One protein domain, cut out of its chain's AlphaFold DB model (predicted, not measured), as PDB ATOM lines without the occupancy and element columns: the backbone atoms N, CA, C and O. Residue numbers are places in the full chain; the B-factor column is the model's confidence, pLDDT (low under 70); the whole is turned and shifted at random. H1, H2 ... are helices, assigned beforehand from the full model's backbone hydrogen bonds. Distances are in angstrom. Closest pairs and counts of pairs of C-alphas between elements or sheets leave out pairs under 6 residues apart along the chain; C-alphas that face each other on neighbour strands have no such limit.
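Overview. This is residues 2 to 89 of the 264 residues of the protein "E3 ubiquitin-protein ligase" of Thelazia callipaeda (UniProt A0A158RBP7). One long helix, H2, makes the backbone of a loose helical model; the short helix H3 packs beside part of it, and a long loop, residues 40 to 54, folds back from its last end to H3. H1, H4 and H5 form a sparse group with few contacts, and residues 83 to 89, of which 83 to 88 belong to H5, stick out. The printed part has 88 residues with five named helices, H1 to H5 in order, and no named strand: all helix. It is loose, with a radius of gyration of the C-alphas of 15.1 A and spans of 42 by 28 by 18 A.

Along the chain. H1 is residues 2 to 10, from C-alpha 2 at (53.669, -16.326, 61.301). H2, residues 14 to 39, is 36.2 A long and has a kink of 26 degrees near residue 30. H3 is residues 55 to 62 and H4 residues 68 to 72. H5, residues 75 to 88, is 20.0 A long and ends at C-alpha 88 at (60.390, -13.548, 47.339).

Arrangement. H2 touches H3 with residues 25 to 35 alone, at a shallow tilt of 32 degrees, the same way; their closest C-alphas, of Ala 25 and Phe 55, are 5.7 A apart. H1 is close to H5 but not clearly touching, the closest C-alphas being Ile 3 and Glu 78, 7.1 A. H2 and H5 are apart. Every O i to N i+4 pair is within hydrogen-bond range in H1, H3, H4 and H5; in H2, 21 of 22 are.

Size, cuts and confidence. The farthest C-alphas, of Glu 45 and Gly 89, are 46.0 A apart. The printed part has no cut, and the link from H2 to H3 is long. The pLDDT is under 70 at residues 2 to 16 and 88 to 89.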
ATOM      1  N   ILE A   2      54.377 -17.035  62.392       37.88
ATOM      2  CA  ILE A   2      53.669 -16.326  61.301       37.88
ATOM      3  C   ILE A   2      52.612 -17.215  60.630       37.88
ATOM      4  O   ILE A   2      51.509 -16.749  60.397       37.88
ATOM      5  N   ILE A   3      52.889 -18.508  60.428       37.44
ATOM      6  CA  ILE A   3      51.908 -19.464  59.884       37.44
ATOM      7  C   ILE A   3      50.749 -19.682  60.861       37.44
ATOM      8  O   ILE A   3      49.599 -19.581  60.456       37.44
ATOM      9  N   LEU A   4      51.024 -19.824  62.168       34.47
ATOM     10  CA  LEU A   4      49.966 -19.793  63.186       34.47
ATOM     11  C   LEU A   4      49.188 -18.469  63.168       34.47
ATOM     12  O   LEU A   4      47.976 -18.501  63.308       34.47
ATOM     13  N   LYS A   5      49.832 -17.312  62.950       39.12
ATOM     14  CA  LYS A   5      49.114 -16.036  62.792       39.12
ATOM     15  C   LYS A   5      48.286 -15.975  61.506       39.12
ATOM     16  O   LYS A   5      47.191 -15.440  61.578       39.12
ATOM     17  N   CYS A   6      48.739 -16.544  60.387       40.97
ATOM     18  CA  CYS A   6      47.932 -16.699  59.174       40.97
ATOM     19  C   CYS A   6      46.723 -17.595  59.453       40.97
ATOM     20  O   CYS A   6      45.606 -17.157  59.230       40.97
ATOM     21  N   VAL A   7      46.913 -18.788  60.025       39.44
ATOM     22  CA  VAL A   7      45.826 -19.721  60.390       39.44
ATOM     23  C   VAL A   7      44.849 -19.093  61.402       39.44
ATOM     24  O   VAL A   7      43.638 -19.275  61.289       39.44
ATOM     25  N   ILE A   8      45.340 -18.279  62.345       38.72
ATOM     26  CA  ILE A   8      44.509 -17.526  63.302       38.72
ATOM     27  C   ILE A   8      43.776 -16.347  62.620       38.72
ATOM     28  O   ILE A   8      42.612 -16.117  62.939       38.72
ATOM     29  N   TYR A   9      44.381 -15.649  61.647       37.91
ATOM     30  CA  TYR A   9      43.719 -14.614  60.823       37.91
ATOM     31  C   TYR A   9      42.730 -15.190  59.788       37.91
ATOM     32  O   TYR A   9      41.765 -14.527  59.407       37.91
ATOM     33  N   PHE A  10      42.924 -16.437  59.349       41.78
ATOM     34  CA  PHE A  10      41.962 -17.164  58.515       41.78
ATOM     35  C   PHE A  10      40.671 -17.473  59.277       41.78
ATOM     36  O   PHE A  10      39.602 -17.537  58.674       41.78
ATOM     37  N   LYS A  11      40.744 -17.584  60.610       40.41
ATOM     38  CA  LYS A  11      39.580 -17.793  61.480       40.41
ATOM     39  C   LYS A  11      38.655 -16.568  61.564       40.41
ATOM     40  O   LYS A  11      37.484 -16.731  61.886       40.41
ATOM     41  N   THR A  12      39.153 -15.363  61.272       42.72
ATOM     42  CA  THR A  12      38.397 -14.096  61.357       42.72
ATOM     43  C   THR A  12      37.883 -13.574  60.009       42.72
ATOM     44  O   THR A  12      37.110 -12.620  59.989       42.72
ATOM     45  N   SER A  13      38.251 -14.205  58.887       48.72
ATOM     46  CA  SER A  13      37.984 -13.701  57.530       48.72
ATOM     47  C   SER A  13      37.298 -14.774  56.673       48.72
ATOM     48  O   SER A  13      37.935 -15.402  55.830       48.72
ATOM     49  N   GLY A  14      36.001 -15.015  56.896       57.75
ATOM     50  CA  GLY A  14      35.253 -16.108  56.247       57.75
ATOM     51  C   GLY A  14      35.372 -16.159  54.714       57.75
ATOM     52  O   GLY A  14      35.391 -17.244  54.139       57.75
ATOM     53  N   SER A  15      35.566 -15.011  54.053       64.62
ATOM     54  CA  SER A  15      35.751 -14.936  52.599       64.62
ATOM     55  C   SER A  15      37.044 -15.593  52.108       64.62
ATOM     56  O   SER A  15      37.031 -16.259  51.079       64.62
ATOM     57  N   VAL A  16      38.162 -15.457  52.828       68.50
ATOM     58  CA  VAL A  16      39.460 -15.969  52.356       68.50
ATOM     59  C   VAL A  16      39.547 -17.483  52.527       68.50
ATOM     60  O   VAL A  16      40.046 -18.174  51.643       68.50
ATOM     61  N   LEU A  17      39.018 -18.008  53.637       73.31
ATOM     62  CA  LEU A  17      38.934 -19.452  53.861       73.31
ATOM     63  C   LEU A  17      38.067 -20.122  52.788       73.31
ATOM     64  O   LEU A  17      38.438 -21.170  52.270       73.31
ATOM     65  N   GLN A  18      36.952 -19.488  52.421       77.12
ATOM     66  CA  GLN A  18      36.064 -19.991  51.379       77.12
ATOM     67  C   GLN A  18      36.715 -19.950  49.991       77.12
ATOM     68  O   GLN A  18      36.644 -20.936  49.263       77.12
ATOM     69  N   THR A  19      37.426 -18.870  49.650       75.44
ATOM     70  CA  THR A  19      38.199 -18.788  48.398       75.44
ATOM     71  C   THR A  19      39.295 -19.850  48.332       75.44
ATOM     72  O   THR A  19      39.454 -20.497  47.300       75.44
ATOM     73  N   LEU A  20      40.031 -20.073  49.426       77.62
ATOM     74  CA  LEU A  20      41.035 -21.138  49.487       77.62
ATOM     75  C   LEU A  20      40.406 -22.517  49.330       77.62
ATOM     76  O   LEU A  20      40.935 -23.344  48.597       77.62
ATOM     77  N   HIS A  21      39.279 -22.762  49.994       82.19
ATOM     78  CA  HIS A  21      38.576 -24.032  49.889       82.19
ATOM     79  C   HIS A  21      38.133 -24.315  48.451       82.19
ATOM     80  O   HIS A  21      38.354 -25.417  47.952       82.19
ATOM     81  N   LEU A  22      37.568 -23.315  47.767       81.88
ATOM     82  CA  LEU A  22      37.197 -23.419  46.354       81.88
ATOM     83  C   LEU A  22      38.420 -23.687  45.468       81.88
ATOM     84  O   LEU A  22      38.410 -24.645  44.704       81.88
ATOM     85  N   ALA A  23      39.494 -22.907  45.620       78.31
ATOM     86  CA  ALA A  23      40.703 -23.057  44.810       78.31
ATOM     87  C   ALA A  23      41.374 -24.430  44.996       78.31
ATOM     88  O   ALA A  23      41.813 -25.051  44.027       78.31
ATOM     89  N   VAL A  24      41.438 -24.932  46.235       83.75
ATOM     90  CA  VAL A  24      41.981 -26.267  46.517       83.75
ATOM     91  C   VAL A  24      41.070 -27.343  45.929       83.75
ATOM     92  O   VAL A  24      41.574 -28.242  45.266       83.75
ATOM     93  N   ALA A  25      39.747 -27.246  46.096       85.00
ATOM     94  CA  ALA A  25      38.808 -28.202  45.503       85.00
ATOM     95  C   ALA A  25      38.942 -28.262  43.970       85.00
ATOM     96  O   ALA A  25      39.074 -29.346  43.402       85.00
ATOM     97  N   GLU A  26      39.000 -27.102  43.306       85.44
ATOM     98  CA  GLU A  26      39.195 -27.000  41.855       85.44
ATOM     99  C   GLU A  26      40.512 -27.626  41.383       85.44
ATOM    100  O   GLU A  26      40.553 -28.181  40.287       85.44
ATOM    101  N   PHE A  27      41.562 -27.597  42.209       86.31
ATOM    102  CA  PHE A  27      42.837 -28.263  41.932       86.31
ATOM    103  C   PHE A  27      42.800 -29.778  42.196       86.31
ATOM    104  O   PHE A  27      43.393 -30.558  41.447       86.31
ATOM    105  N   LEU A  28      42.087 -30.223  43.236       89.38
ATOM    106  CA  LEU A  28      41.964 -31.644  43.569       89.38
ATOM    107  C   LEU A  28      41.185 -32.428  42.499       89.38
ATOM    108  O   LEU A  28      41.486 -33.601  42.280       89.38
ATOM    109  N   ARG A  29      40.244 -31.793  41.785       89.94
ATOM    110  CA  ARG A  29      39.499 -32.415  40.673       89.94
ATOM    111  C   ARG A  29      40.420 -32.970  39.567       89.94
ATOM    112  O   ARG A  29      40.434 -34.188  39.389       89.94
ATOM    113  N   PRO A  30      41.228 -32.167  38.839       91.69
ATOM    114  CA  PRO A  30      42.135 -32.693  37.818       91.69
ATOM    115  C   PRO A  30      43.213 -33.613  38.406       91.69
ATOM    116  O   PRO A  30      43.603 -34.579  37.753       91.69
ATOM    117  N   LEU A  31      43.657 -33.375  39.647       91.88
ATOM    118  CA  LEU A  31      44.608 -34.262  40.318       91.88
ATOM    119  C   LEU A  31      44.021 -35.664  40.563       91.88
ATOM    120  O   LEU A  31      44.721 -36.654  40.376       91.88
ATOM    121  N   SER A  32      42.739 -35.758  40.929       92.50
ATOM    122  CA  SER A  32      42.020 -37.029  41.088       92.50
ATOM    123  C   SER A  32      41.870 -37.782  39.766       92.50
ATOM    124  O   SER A  32      42.078 -38.993  39.731       92.50
ATOM    125  N   LEU A  33      41.607 -37.070  38.663       91.69
ATOM    126  CA  LEU A  33      41.562 -37.659  37.322       91.69
ATOM    127  C   LEU A  33      42.932 -38.208  36.914       91.69
ATOM    128  O   LEU A  33      43.022 -39.318  36.392       91.69
ATOM    129  N   LEU A  34      44.003 -37.464  37.203       93.38
ATOM    130  CA  LEU A  34      45.373 -37.915  36.972       93.38
ATOM    131  C   LEU A  34      45.718 -39.137  37.837       93.38
ATOM    132  O   LEU A  34      46.266 -40.112  37.329       93.38
ATOM    133  N   TYR A  35      45.372 -39.114  39.127       94.50
ATOM    134  CA  TYR A  35      45.579 -40.245  40.031       94.50
ATOM    135  C   TYR A  35      44.841 -41.497  39.541       94.50
ATOM    136  O   TYR A  35      45.439 -42.573  39.497       94.50
ATOM    137  N   HIS A  36      43.586 -41.359  39.103       94.12
ATOM    138  CA  HIS A  36      42.827 -42.451  38.496       94.12
ATOM    139  C   HIS A  36      43.517 -42.986  37.237       94.12
ATOM    140  O   HIS A  36      43.717 -44.191  37.116       94.12
ATOM    141  N   ALA A  37      43.931 -42.103  36.324       94.69
ATOM    142  CA  ALA A  37      44.593 -42.495  35.082       94.69
ATOM    143  C   ALA A  37      45.908 -43.257  35.323       94.69
ATOM    144  O   ALA A  37      46.242 -44.161  34.560       94.69
ATOM    145  N   LEU A  38      46.643 -42.914  36.386       95.31
ATOM    146  CA  LEU A  38      47.915 -43.551  36.733       95.31
ATOM    147  C   LEU A  38      47.754 -44.848  37.536       95.31
ATOM    148  O   LEU A  38      48.535 -45.778  37.352       95.31
ATOM    149  N   THR A  39      46.786 -44.906  38.453       95.44
ATOM    150  CA  THR A  39      46.659 -46.016  39.418       95.44
ATOM    151  C   THR A  39      45.541 -46.995  39.084       95.44
ATOM    152  O   THR A  39      45.514 -48.093  39.636       95.44
ATOM    153  N   LEU A  40      44.607 -46.600  38.215       93.81
ATOM    154  CA  LEU A  40      43.368 -47.311  37.889       93.81
ATOM    155  C   LEU A  40      42.466 -47.602  39.103       93.81
ATOM    156  O   LEU A  40      41.492 -48.345  38.987       93.81
ATOM    157  N   VAL A  41      42.739 -46.996  40.266       94.50
ATOM    158  CA  VAL A  41      41.885 -47.117  41.454       94.50
ATOM    159  C   VAL A  41      40.570 -46.388  41.164       94.50
ATOM    160  O   VAL A  41      40.613 -45.215  40.790       94.50
ATOM    161  N   PRO A  42      39.392 -47.020  41.300       91.69
ATOM    162  CA  PRO A  42      38.124 -46.361  41.000       91.69
ATOM    163  C   PRO A  42      37.805 -45.252  42.022       91.69
ATOM    164  O   PRO A  42      38.113 -45.411  43.206       91.69
ATOM    165  N   PRO A  43      37.182 -44.137  41.597       89.31
ATOM    166  CA  PRO A  43      36.775 -43.077  42.512       89.31
ATOM    167  C   PRO A  43      35.636 -43.538  43.445       89.31
ATOM    168  O   PRO A  43      34.798 -44.347  43.032       89.31
ATOM    169  N   PRO A  44      35.564 -43.018  44.687       89.25
ATOM    170  CA  PRO A  44      34.470 -43.306  45.612       89.25
ATOM    171  C   PRO A  44      33.094 -42.945  45.032       89.25
ATOM    172  O   PRO A  44      32.954 -41.930  44.355       89.25
ATOM    173  N   GLU A  45      32.053 -43.709  45.383       87.50
ATOM    174  CA  GLU A  45      30.668 -43.454  44.934       87.50
ATOM    175  C   GLU A  45      30.170 -42.045  45.289       87.50
ATOM    176  O   GLU A  45      29.435 -41.441  44.516       87.50
ATOM    177  N   ALA A  46      30.634 -41.482  46.410       86.50
ATOM    178  CA  ALA A  46      30.305 -40.121  46.831       86.50
ATOM    179  C   ALA A  46      30.708 -39.041  45.806       86.50
ATOM    180  O   ALA A  46      30.092 -37.985  45.780       86.50
ATOM    181  N   LEU A  47      31.710 -39.298  44.953       84.44
ATOM    182  CA  LEU A  47      32.109 -38.378  43.876       84.44
ATOM    183  C   LEU A  47      31.221 -38.479  42.629       84.44
ATOM    184  O   LEU A  47      31.339 -37.649  41.731       84.44
ATOM    185  N   LYS A  48      30.352 -39.492  42.546       83.00
ATOM    186  CA  LYS A  48      29.395 -39.651  41.442       83.00
ATOM    187  C   LYS A  48      28.082 -38.914  41.701       83.00
ATOM    188  O   LYS A  48      27.306 -38.728  40.769       83.00
ATOM    189  N   ASP A  49      27.836 -38.509  42.946       85.25
ATOM    190  CA  ASP A  49      26.637 -37.785  43.348       85.25
ATOM    191  C   ASP A  49      26.910 -36.267  43.394       85.25
ATOM    192  O   ASP A  49      27.631 -35.800  44.278       85.25
ATOM    193  N   PRO A  50      26.328 -35.467  42.480       79.62
ATOM    194  CA  PRO A  50      26.527 -34.017  42.452       79.62
ATOM    195  C   PRO A  50      25.905 -33.284  43.652       79.62
ATOM    196  O   PRO A  50      26.146 -32.090  43.819       79.62
ATOM    197  N   SER A  51      25.096 -33.959  44.477       81.75
ATOM    198  CA  SER A  51      24.517 -33.375  45.691       81.75
ATOM    199  C   SER A  51      25.465 -33.406  46.899       81.75
ATOM    200  O   SER A  51      25.224 -32.713  47.891       81.75
ATOM    201  N   VAL A  52      26.561 -34.169  46.820       83.75
ATOM    202  CA  VAL A  52      27.535 -34.338  47.904       83.75
ATOM    203  C   VAL A  52      28.662 -33.309  47.785       83.75
ATOM    204  O   VAL A  52      29.143 -32.997  46.698       83.75
ATOM    205  N   GLN A  53      29.131 -32.782  48.922       84.50
ATOM    206  CA  GLN A  53      30.330 -31.944  48.943       84.50
ATOM    207  C   GLN A  53      31.566 -32.775  48.578       84.50
ATOM    208  O   GLN A  53      31.985 -33.657  49.323       84.50
ATOM    209  N   GLU A  54      32.173 -32.464  47.438       87.62
ATOM    210  CA  GLU A  54      33.260 -33.251  46.842       87.62
ATOM    211  C   GLU A  54      34.606 -33.181  47.591       87.62
ATOM    212  O   GLU A  54      35.450 -34.051  47.391       87.62
ATOM    213  N   PHE A  55      34.836 -32.180  48.450       88.12
ATOM    214  CA  PHE A  55      36.166 -31.906  49.017       88.12
ATOM    215  C   PHE A  55      36.722 -33.062  49.858       88.12
ATOM    216  O   PHE A  55      37.822 -33.546  49.599       88.12
ATOM    217  N   GLU A  56      35.966 -33.531  50.852       88.50
ATOM    218  CA  GLU A  56      36.403 -34.632  51.718       88.50
ATOM    219  C   GLU A  56      36.584 -35.949  50.932       88.50
ATOM    220  O   GLU A  56      37.638 -36.578  51.080       88.50
ATOM    221  N   PRO A  57      35.644 -36.360  50.055       90.62
ATOM    222  CA  PRO A  57      35.848 -37.507  49.176       90.62
ATOM    223  C   PRO A  57      37.088 -37.389  48.274       90.62
ATOM    224  O   PRO A  57      37.815 -38.375  48.135       90.62
ATOM    225  N   LEU A  58      37.368 -36.206  47.707       91.00
ATOM    226  CA  LEU A  58      38.571 -35.950  46.902       91.00
ATOM    227  C   LEU A  58      39.848 -36.104  47.737       91.00
ATOM    228  O   LEU A  58      40.770 -36.805  47.319       91.00
ATOM    229  N   CYS A  59      39.894 -35.499  48.927       89.56
ATOM    230  CA  CYS A  59      41.025 -35.637  49.842       89.56
ATOM    231  C   CYS A  59      41.261 -37.103  50.205       89.56
ATOM    232  O   CYS A  59      42.377 -37.598  50.070       89.56
ATOM    233  N   ARG A  60      40.206 -37.826  50.593       89.44
ATOM    234  CA  ARG A  60      40.305 -39.238  50.969       89.44
ATOM    235  C   ARG A  60      40.786 -40.112  49.815       89.44
ATOM    236  O   ARG A  60      41.609 -40.996  50.036       89.44
ATOM    237  N   TYR A  61      40.289 -39.867  48.605       91.88
ATOM    238  CA  TYR A  61      40.694 -40.607  47.411       91.88
ATOM    239  C   TYR A  61      42.178 -40.403  47.074       91.88
ATOM    240  O   TYR A  61      42.863 -41.355  46.712       91.88
ATOM    241  N   LEU A  62      42.691 -39.187  47.272       91.06
ATOM    242  CA  LEU A  62      44.092 -38.826  47.032       91.06
ATOM    243  C   LEU A  62      45.028 -39.127  48.221       91.06
ATOM    244  O   LEU A  62      46.231 -38.893  48.128       91.06
ATOM    245  N   GLY A  63      44.498 -39.639  49.336       87.31
ATOM    246  CA  GLY A  63      45.271 -39.918  50.550       87.31
ATOM    247  C   GLY A  63      45.646 -38.671  51.363       87.31
ATOM    248  O   GLY A  63      46.604 -38.705  52.135       87.31
ATOM    249  N   PHE A  64      44.915 -37.568  51.197       85.88
ATOM    250  CA  PHE A  64      45.077 -36.335  51.964       85.88
ATOM    251  C   PHE A  64      44.174 -36.283  53.201       85.88
ATOM    252  O   PHE A  64      43.170 -36.986  53.311       85.88
ATOM    253  N   MET A  65      44.527 -35.393  54.132       82.81
ATOM    254  CA  MET A  65      43.707 -35.098  55.307       82.81
ATOM    255  C   MET A  65      42.379 -34.437  54.886       82.81
ATOM    256  O   MET A  65      42.380 -33.594  53.987       82.81
ATOM    257  N   PRO A  66      41.249 -34.778  55.531       77.25
ATOM    258  CA  PRO A  66      39.915 -34.376  55.079       77.25
ATOM    259  C   PRO A  66      39.578 -32.909  55.366       77.25
ATOM    260  O   PRO A  66      38.603 -32.399  54.821       77.25
ATOM    261  N   THR A  67      40.359 -32.210  56.200       79.75
ATOM    262  CA  THR A  67      40.130 -30.794  56.504       79.75
ATOM    263  C   THR A  67      41.239 -29.905  55.953       79.75
ATOM    264  O   THR A  67      42.429 -30.217  56.023       79.75
ATOM    265  N   LEU A  68      40.843 -28.738  55.440       76.69
ATOM    266  CA  LEU A  68      41.772 -27.736  54.919       76.69
ATOM    267  C   LEU A  68      42.718 -27.203  56.012       76.69
ATOM    268  O   LEU A  68      43.863 -26.861  55.729       76.69
ATOM    269  N   VAL A  69      42.267 -27.172  57.270       77.94
ATOM    270  CA  VAL A  69      43.093 -26.744  58.408       77.94
ATOM    271  C   VAL A  69      44.214 -27.745  58.670       77.94
ATOM    272  O   VAL A  69      45.363 -27.324  58.804       77.94
ATOM    273  N   ASP A  70      43.918 -29.045  58.685       76.81
ATOM    274  CA  ASP A  70      44.940 -30.084  58.863       76.81
ATOM    275  C   ASP A  70      45.913 -30.104  57.681       76.81
ATOM    276  O   ASP A  70      47.125 -30.213  57.868       76.81
ATOM    277  N   PHE A  71      45.386 -29.910  56.468       72.81
ATOM    278  CA  PHE A  71      46.177 -29.805  55.247       72.81
ATOM    279  C   PHE A  71      47.200 -28.657  55.316       72.81
ATOM    280  O   PHE A  71      48.383 -28.863  55.045       72.81
ATOM    281  N   LEU A  72      46.776 -27.460  55.739       74.56
ATOM    282  CA  LEU A  72      47.654 -26.287  55.868       74.56
ATOM    283  C   LEU A  72      48.562 -26.319  57.106       74.56
ATOM    284  O   LEU A  72      49.564 -25.604  57.143       74.56
ATOM    285  N   SER A  73      48.231 -27.131  58.109       75.56
ATOM    286  CA  SER A  73      49.010 -27.256  59.350       75.56
ATOM    287  C   SER A  73      50.179 -28.245  59.237       75.56
ATOM    288  O   SER A  73      50.919 -28.440  60.201       75.56
ATOM    289  N   GLY A  74      50.371 -28.873  58.073       75.81
ATOM    290  CA  GLY A  74      51.454 -29.824  57.836       75.81
ATOM    291  C   GLY A  74      52.847 -29.180  57.800       75.81
ATOM    292  O   GLY A  74      53.053 -28.101  57.242       75.81
ATOM    293  N   SER A  75      53.852 -29.899  58.307       79.12
ATOM    294  CA  SER A  75      55.253 -29.440  58.325       79.12
ATOM    295  C   SER A  75      55.837 -29.193  56.926       79.12
ATOM    296  O   SER A  75      56.714 -28.347  56.757       79.12
ATOM    297  N   CYS A  76      55.343 -29.893  55.899       76.50
ATOM    298  CA  CYS A  76      55.711 -29.649  54.503       76.50
ATOM    299  C   CYS A  76      55.234 -28.279  54.009       76.50
ATOM    300  O   CYS A  76      55.996 -27.581  53.346       76.50
ATOM    301  N   VAL A  77      54.009 -27.875  54.362       79.50
ATOM    302  CA  VAL A  77      53.457 -26.562  53.996       79.50
ATOM    303  C   VAL A  77      54.247 -25.457  54.685       79.50
ATOM    304  O   VAL A  77      54.597 -24.471  54.045       79.50
ATOM    305  N   GLU A  78      54.616 -25.651  55.953       79.12
ATOM    306  CA  GLU A  78      55.483 -24.711  56.668       79.12
ATOM    307  C   GLU A  78      56.855 -24.561  55.998       79.12
ATOM    308  O   GLU A  78      57.303 -23.436  55.764       79.12
ATOM    309  N   LYS A  79      57.491 -25.669  55.598       82.06
ATOM    310  CA  LYS A  79      58.760 -25.632  54.854       82.06
ATOM    311  C   LYS A  79      58.624 -24.913  53.511       82.06
ATOM    312  O   LYS A  79      59.454 -24.060  53.205       82.06
ATOM    313  N   LEU A  80      57.591 -25.231  52.727       79.00
ATOM    314  CA  LEU A  80      57.327 -24.580  51.439       79.00
ATOM    315  C   LEU A  80      57.067 -23.084  51.613       79.00
ATOM    316  O   LEU A  80      57.628 -22.276  50.881       79.00
ATOM    317  N   PHE A  81      56.285 -22.706  52.624       78.56
ATOM    318  CA  PHE A  81      55.999 -21.311  52.926       78.56
ATOM    319  C   PHE A  81      57.271 -20.538  53.285       78.56
ATOM    320  O   PHE A  81      57.468 -19.430  52.789       78.56
ATOM    321  N   VAL A  82      58.152 -21.113  54.112       80.12
ATOM    322  CA  VAL A  82      59.448 -20.504  54.455       80.12
ATOM    323  C   VAL A  82      60.336 -20.374  53.217       80.12
ATOM    324  O   VAL A  82      60.874 -19.295  52.977       80.12
ATOM    325  N   LEU A  83      60.445 -21.431  52.407       81.44
ATOM    326  CA  LEU A  83      61.218 -21.420  51.162       81.44
ATOM    327  C   LEU A  83      60.721 -20.329  50.208       81.44
ATOM    328  O   LEU A  83      61.506 -19.482  49.788       81.44
ATOM    329  N   TRP A  84      59.418 -20.285  49.924       76.56
ATOM    330  CA  TRP A  84      58.829 -19.277  49.044       76.56
ATOM    331  C   TRP A  84      58.969 -17.867  49.613       76.56
ATOM    332  O   TRP A  84      59.395 -16.970  48.897       76.56
ATOM    333  N   SER A  85      58.718 -17.674  50.910       75.75
ATOM    334  CA  SER A  85      58.898 -16.370  51.567       75.75
ATOM    335  C   SER A  85      60.341 -15.877  51.489       75.75
ATOM    336  O   SER A  85      60.570 -14.689  51.280       75.75
ATOM    337  N   SER A  86      61.318 -16.778  51.618       78.69
ATOM    338  CA  SER A  86      62.738 -16.432  51.495       78.69
ATOM    339  C   SER A  86      63.152 -16.100  50.058       78.69
ATOM    340  O   SER A  86      63.981 -15.218  49.853       78.69
ATOM    341  N   ALA A  87      62.540 -16.757  49.067       75.50
ATOM    342  CA  ALA A  87      62.804 -16.532  47.647       75.50
ATOM    343  C   ALA A  87      62.174 -15.235  47.113       75.50
ATOM    344  O   ALA A  87      62.653 -14.681  46.128       75.50
ATOM    345  N   LEU A  88      61.111 -14.749  47.759       68.06
ATOM    346  CA  LEU A  88      60.390 -13.548  47.339       68.06
ATOM    347  C   LEU A  88      61.219 -12.259  47.557       68.06
ATOM    348  O   LEU A  88      61.034 -11.295  46.826       68.06
ATOM    349  N   GLY A  89      62.198 -12.222  48.468       68.19
ATOM    350  CA  GLY A  89      62.978 -11.001  48.729       68.19
ATOM    351  C   GLY A  89      62.113  -9.825  49.227       68.19
ATOM    352  O   GLY A  89      60.995 -10.017  49.707       68.19
TER     353      GLY A  89